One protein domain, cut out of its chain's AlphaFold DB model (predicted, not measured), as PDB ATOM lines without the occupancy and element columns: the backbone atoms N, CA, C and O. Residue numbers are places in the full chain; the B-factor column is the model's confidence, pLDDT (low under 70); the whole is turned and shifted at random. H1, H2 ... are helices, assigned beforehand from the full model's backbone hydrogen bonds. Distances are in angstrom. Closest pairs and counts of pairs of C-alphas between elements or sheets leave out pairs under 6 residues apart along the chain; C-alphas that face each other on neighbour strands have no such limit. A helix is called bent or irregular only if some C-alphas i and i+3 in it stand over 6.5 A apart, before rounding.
ATOM      1  N   TRP A   7      -9.093  64.381  23.640       94.81
ATOM      2  CA  TRP A   7      -8.764  63.211  22.818       94.81
ATOM      3  C   TRP A   7      -7.822  62.205  23.499       94.81
ATOM      4  O   TRP A   7      -8.022  60.999  23.390       94.81
ATOM      5  N   ARG A   8      -6.828  62.678  24.264       92.06
ATOM      6  CA  ARG A   8      -5.870  61.797  24.960       92.06
ATOM      7  C   ARG A   8      -6.544  60.919  26.015       92.06
ATOM      8  O   ARG A   8      -6.153  59.771  26.187       92.06
ATOM      9  N   TYR A   9      -7.554  61.451  26.699       94.00
ATOM     10  CA  TYR A   9      -8.340  60.688  27.666       94.00
ATOM     11  C   TYR A   9      -9.233  59.661  26.961       94.00
ATOM     12  O   TYR A   9      -9.261  58.502  27.362       94.00
ATOM     13  N   THR A  10      -9.887  60.050  25.863       95.69
ATOM     14  CA  THR A  10     -10.712  59.133  25.061       95.69
ATOM     15  C   THR A  10      -9.900  57.956  24.528       95.69
ATOM     16  O   THR A  10     -10.332  56.814  24.658       95.69
ATOM     17  N   VAL A  11      -8.704  58.211  23.985       96.44
ATOM     18  CA  VAL A  11      -7.797  57.150  23.515       96.44
ATOM     19  C   VAL A  11      -7.376  56.239  24.665       96.44
ATOM     20  O   VAL A  11      -7.366  55.023  24.501       96.44
ATOM     21  N   PHE A  12      -7.069  56.803  25.835       95.88
ATOM     22  CA  PHE A  12      -6.692  56.013  27.006       95.88
ATOM     23  C   PHE A  12      -7.823  55.084  27.463       95.88
ATOM     24  O   PHE A  12      -7.604  53.885  27.613       95.88
ATOM     25  N   ILE A  13      -9.040  55.609  27.631       97.19
ATOM     26  CA  ILE A  13     -10.198  54.807  28.047       97.19
ATOM     27  C   ILE A  13     -10.570  53.779  26.977       97.19
ATOM     28  O   ILE A  13     -10.799  52.619  27.309       97.19
ATOM     29  N   GLY A  14     -10.581  54.168  25.701       97.94
ATOM     30  CA  GLY A  14     -10.844  53.248  24.596       97.94
ATOM     31  C   GLY A  14      -9.826  52.109  24.540       97.94
ATOM     32  O   GLY A  14     -10.211  50.949  24.420       97.94
ATOM     33  N   GLY A  15      -8.538  52.419  24.715       97.94
ATOM     34  CA  GLY A  15      -7.478  51.417  24.806       97.94
ATOM     35  C   GLY A  15      -7.632  50.508  26.024       97.94
ATOM     36  O   GLY A  15      -7.492  49.296  25.900       97.94
ATOM     37  N   PHE A  16      -7.985  51.061  27.184       97.94
ATOM     38  CA  PHE A  16      -8.192  50.285  28.405       97.94
ATOM     39  C   PHE A  16      -9.379  49.317  28.285       97.94
ATOM     40  O   PHE A  16      -9.238  48.127  28.560       97.94
ATOM     41  N   VAL A  17     -10.530  49.794  27.804       98.12
ATOM     42  CA  VAL A  17     -11.707  48.946  27.555       98.12
ATOM     43  C   VAL A  17     -11.420  47.925  26.451       98.12
ATOM     44  O   VAL A  17     -11.804  46.765  26.579       98.12
ATOM     45  N   GLY A  18     -10.692  48.317  25.401       98.25
ATOM     46  CA  GLY A  18     -10.248  47.410  24.344       98.25
ATOM     47  C   GLY A  18      -9.342  46.291  24.866       98.25
ATOM     48  O   GLY A  18      -9.550  45.133  24.517       98.25
ATOM     49  N   LEU A  19      -8.397  46.604  25.758       98.31
ATOM     50  CA  LEU A  19      -7.550  45.606  26.420       98.31
ATOM     51  C   LEU A  19      -8.374  44.633  27.269       98.31
ATOM     52  O   LEU A  19      -8.140  43.428  27.204       98.31
ATOM     53  N   ILE A  20      -9.360  45.133  28.019       98.25
ATOM     54  CA  ILE A  20     -10.285  44.277  28.775       98.25
ATOM     55  C   ILE A  20     -11.062  43.363  27.820       98.25
ATOM     56  O   ILE A  20     -11.138  42.160  28.052       98.25
ATOM     57  N   GLY A  21     -11.597  43.906  26.724       97.81
ATOM     58  CA  GLY A  21     -12.313  43.127  25.714       97.81
ATOM     59  C   GLY A  21     -11.449  42.028  25.091       97.81
ATOM     60  O   GLY A  21     -11.898  40.890  24.985       97.81
ATOM     61  N   LEU A  22     -10.193  42.336  24.751       98.00
ATOM     62  CA  LEU A  22      -9.236  41.356  24.227       98.00
ATOM     63  C   LEU A  22      -8.926  40.254  25.245       98.00
ATOM     64  O   LEU A  22      -8.918  39.080  24.883       98.00
ATOM     65  N   ALA A  23      -8.724  40.613  26.514       97.56
ATOM     66  CA  ALA A  23      -8.486  39.639  27.576       97.56
ATOM     67  C   ALA A  23      -9.711  38.738  27.828       97.56
ATOM     68  O   ALA A  23      -9.562  37.545  28.087       97.56
ATOM     69  N   LEU A  24     -10.924  39.291  27.723       97.69
ATOM     70  CA  LEU A  24     -12.176  38.556  27.925       97.69
ATOM     71  C   LEU A  24     -12.617  37.740  26.706       97.69
ATOM     72  O   LEU A  24     -13.435  36.832  26.863       97.69
ATOM     73  N   TYR A  25     -12.105  38.024  25.507       95.75
ATOM     74  CA  TYR A  25     -12.544  37.367  24.277       95.75
ATOM     75  C   TYR A  25     -12.496  35.827  24.347       95.75
ATOM     76  O   TYR A  25     -13.540  35.210  24.123       95.75
ATOM     77  N   PRO A  26     -11.373  35.171  24.713       94.62
ATOM     78  CA  PRO A  26     -11.331  33.707  24.783       94.62
ATOM     79  C   PRO A  26     -12.138  33.118  25.951       94.62
ATOM     80  O   PRO A  26     -12.470  31.938  25.917       94.62
ATOM     81  N   ILE A  27     -12.460  33.910  26.981       93.94
ATOM     82  CA  ILE A  27     -13.113  33.435  28.214       93.94
ATOM     83  C   ILE A  27     -14.638  33.546  28.120       93.94
ATOM     84  O   ILE A  27     -15.355  32.681  28.617       93.94
ATOM     85  N   ALA A  28     -15.138  34.617  27.505       93.94
ATOM     86  CA  ALA A  28     -16.563  34.928  27.458       93.94
ATOM     87  C   ALA A  28     -17.106  34.903  26.028       93.94
ATOM     88  O   ALA A  28     -18.063  34.190  25.747       93.94
ATOM     89  N   VAL A  29     -16.498  35.656  25.108       95.19
ATOM     90  CA  VAL A  29     -17.064  35.857  23.764       95.19
ATOM     91  C   VAL A  29     -16.968  34.588  22.920       95.19
ATOM     92  O   VAL A  29     -17.987  34.111  22.426       95.19
ATOM     93  N   SER A  30     -15.772  34.007  22.797       94.31
ATOM     94  CA  SER A  30     -15.555  32.798  21.994       94.31
ATOM     95  C   SER A  30     -16.426  31.618  22.460       94.31
ATOM     96  O   SER A  30     -17.106  31.040  21.612       94.31
ATOM     97  N   PRO A  31     -16.517  31.292  23.768       93.06
ATOM     98  CA  PRO A  31     -17.384  30.208  24.245       93.06
ATOM     99  C   PRO A  31     -18.881  30.455  24.031       93.06
ATOM    100  O   PRO A  31     -19.646  29.502  23.877       93.06
ATOM    101  N   MET A  32     -19.318  31.721  24.039       93.19
ATOM    102  CA  MET A  32     -20.712  32.080  23.751       93.19
ATOM    103  C   MET A  32     -21.050  31.942  22.263       93.19
ATOM    104  O   MET A  32     -22.177  31.577  21.936       93.19
ATOM    105  N   MET A  33     -20.099  32.231  21.369       95.50
ATOM    106  CA  MET A  33     -20.288  32.095  19.921       95.50
ATOM    107  C   MET A  33     -20.283  30.634  19.474       95.50
ATOM    108  O   MET A  33     -21.122  30.243  18.664       95.50
ATOM    109  N   ASP A  34     -19.362  29.832  20.008       95.25
ATOM    110  CA  ASP A  34     -19.319  28.398  19.753       95.25
ATOM    111  C   ASP A  34     -19.026  27.608  21.032       95.25
ATOM    112  O   ASP A  34     -17.910  27.564  21.549       95.25
ATOM    113  N   ALA A  35     -20.058  26.922  21.520       94.00
ATOM    114  CA  ALA A  35     -19.972  26.035  22.673       94.00
ATOM    115  C   ALA A  35     -19.683  24.570  22.287       94.00
ATOM    116  O   ALA A  35     -19.763  23.688  23.149       94.00
ATOM    117  N   SER A  36     -19.423  24.263  21.011       94.56
ATOM    118  CA  SER A  36     -19.263  22.893  20.504       94.56
ATOM    119  C   SER A  36     -18.135  22.134  21.206       94.56
ATOM    120  O   SER A  36     -18.337  20.999  21.647       94.56
ATOM    121  N   GLU A  37     -16.984  22.778  21.396       91.62
ATOM    122  CA  GLU A  37     -15.829  22.202  22.084       91.62
ATOM    123  C   GLU A  37     -16.153  21.874  23.547       91.62
ATOM    124  O   GLU A  37     -15.939  20.747  23.995       91.62
ATOM    125  N   TYR A  38     -16.783  22.805  24.269       91.19
ATOM    126  CA  TYR A  38     -17.215  22.579  25.651       91.19
ATOM    127  C   TYR A  38     -18.242  21.454  25.763       91.19
ATOM    128  O   TYR A  38     -18.159  20.633  26.677       91.19
ATOM    129  N   LYS A  39     -19.193  21.366  24.824       92.25
ATOM    130  CA  LYS A  39     -20.158  20.257  24.764       92.25
ATOM    131  C   LYS A  39     -19.465  18.923  24.492       92.25
ATOM    132  O   LYS A  39     -19.836  17.919  25.099       92.25
ATOM    133  N   LYS A  40     -18.451  18.900  23.622       95.31
ATOM    134  CA  LYS A  40     -17.639  17.705  23.350       95.31
ATOM    135  C   LYS A  40     -16.879  17.263  24.601       95.31
ATOM    136  O   LYS A  40     -16.978  16.096  24.975       95.31
ATOM    137  N   ILE A  41     -16.197  18.189  25.276       94.44
ATOM    138  CA  ILE A  41     -15.505  17.923  26.547       94.44
ATOM    139  C   ILE A  41     -16.503  17.397  27.582       94.44
ATOM    140  O   ILE A  41     -16.277  16.350  28.179       94.44
ATOM    141  N   GLN A  42     -17.652  18.059  27.739       93.44
ATOM    142  CA  GLN A  42     -18.697  17.637  28.670       93.44
ATOM    143  C   GLN A  42     -19.211  16.225  28.363       93.44
ATOM    144  O   GLN A  42     -19.411  15.445  29.293       93.44
ATOM    145  N   LYS A  43     -19.409  15.878  27.087       93.19
ATOM    146  CA  LYS A  43     -19.832  14.534  26.673       93.19
ATOM    147  C   LYS A  43     -18.800  13.479  27.074       93.19
ATOM    148  O   LYS A  43     -19.180  12.449  27.622       93.19
ATOM    149  N   GLU A  44     -17.513  13.753  26.865       95.75
ATOM    150  CA  GLU A  44     -16.431  12.848  27.267       95.75
ATOM    151  C   GLU A  44     -16.307  12.716  28.788       95.75
ATOM    152  O   GLU A  44     -16.190  11.605  29.301       95.75
ATOM    153  N   THR A  45     -16.384  13.822  29.532       93.19
ATOM    154  CA  THR A  45     -16.305  13.805  31.002       93.19
ATOM    155  C   THR A  45     -17.510  13.103  31.636       93.19
ATOM    156  O   THR A  45     -17.370  12.464  32.677       93.19
ATOM    157  N   ARG A  46     -18.695  13.186  31.017       90.94
ATOM    158  CA  ARG A  46     -19.944  12.609  31.545       90.94
ATOM    159  C   ARG A  46     -20.292  11.228  30.987       90.94
ATOM    160  O   ARG A  46     -21.340  10.700  31.335       90.94
ATOM    161  N   LYS A  47     -19.435  10.615  30.166       91.88
ATOM    162  CA  LYS A  47     -19.749   9.339  29.495       91.88
ATOM    163  C   LYS A  47     -20.060   8.171  30.437       91.88
ATOM    164  O   LYS A  47     -20.811   7.284  30.062       91.88
ATOM    165  N   ASN A  48     -19.505   8.187  31.649       88.44
ATOM    166  CA  ASN A  48     -19.696   7.135  32.652       88.44
ATOM    167  C   ASN A  48     -20.710   7.524  33.741       88.44
ATOM    168  O   ASN A  48     -20.815   6.833  34.750       88.44
ATOM    169  N   ILE A  49     -21.416   8.645  33.578       87.12
ATOM    170  CA  ILE A  49     -22.414   9.102  34.544       87.12
ATOM    171  C   ILE A  49     -23.786   8.643  34.062       87.12
ATOM    172  O   ILE A  49     -24.318   9.181  33.092       87.12
ATOM    173  N   LYS A  50     -24.374   7.680  34.773       85.56
ATOM    174  CA  LYS A  50     -25.795   7.358  34.641       85.56
ATOM    175  C   LYS A  50     -26.595   8.426  35.376       85.56
ATOM    176  O   LYS A  50     -26.603   8.480  36.605       85.56
ATOM    177  N   ILE A  51     -27.196   9.334  34.615       79.62
ATOM    178  CA  ILE A  51     -27.855  10.538  35.140       79.62
ATOM    179  C   ILE A  51     -28.996  10.160  36.092       79.62
ATOM    180  O   ILE A  51     -29.250  10.889  37.048       79.62
ATOM    181  N   GLU A  52     -29.632   9.016  35.854       79.75
ATOM    182  CA  GLU A  52     -30.706   8.432  36.653       79.75
ATOM    183  C   GLU A  52     -30.239   8.041  38.063       79.75
ATOM    184  O   GLU A  52     -30.981   8.223  39.022       79.75
ATOM    185  N   GLU A  53     -29.003   7.553  38.206       83.94
ATOM    186  CA  GLU A  53     -28.440   7.111  39.492       83.94
ATOM    187  C   GLU A  53     -27.937   8.289  40.349       83.94
ATOM    188  O   GLU A  53     -27.812   8.169  41.565       83.94
ATOM    189  N   VAL A  54     -27.670   9.447  39.732       83.19
ATOM    190  CA  VAL A  54     -27.243  10.675  40.433       83.19
ATOM    191  C   VAL A  54     -28.432  11.425  41.049       83.19
ATOM    192  O   VAL A  54     -28.247  12.254  41.941       83.19
TER     193      VAL A  54
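This is residues 7 to 54 of the 74 residues of the protein "Uncharacterized protein C4orf52" of Papilio xuthus (UniProt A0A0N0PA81). Three helices follow one another end to end in a long, kinked rod with no packed core: the long arm H1a makes one end, H1b and H2 come after it, and short H3 makes the other end. The printed part has 48 residues, with H1, H2 and H3 in that order and no named strand, and is all helix. It is extended, with a radius of gyration of the C-alphas of 18.9 A and spans of 61 by 18 by 11 A.

H1, residues 7 to 33, begins at C-alpha 7 (-8.764, 63.211, 22.818). By its hydrogen bonds it was assigned as one helix, but it is bent: C-alphas 23 and 26 are 7.1 A apart. Its arms are H1a, residues 7 to 23, 24.0 A long, and H1b, residues 26 to 33, 10.3 A, itself irregular, with C-alphas 27 and 30 6.7 A apart. H2, residues 36 to 45, measures 14.2 A. H3, residues 51 to 54, measures 5.3 A and ends at C-alpha 54 (-27.243, 10.675, 40.433).

H1a and H1b are about perpendicular, at 76 degrees. H1b and H2 are close but not clearly touching; their closest C-alphas, of Pro 31 and Tyr 38, are 7.8 A apart. H2 and H3 are apart. Every O i to N i+4 pair is within hydrogen-bond range in H1a and H2, but 2 of 4 in H1b; H3 is too short for one.

The farthest C-alphas, of Trp 7 and Glu 53, are 61.7 A apart. The printed part has no cut, both links are tight, and no printed residue is under 70 in pLDDT.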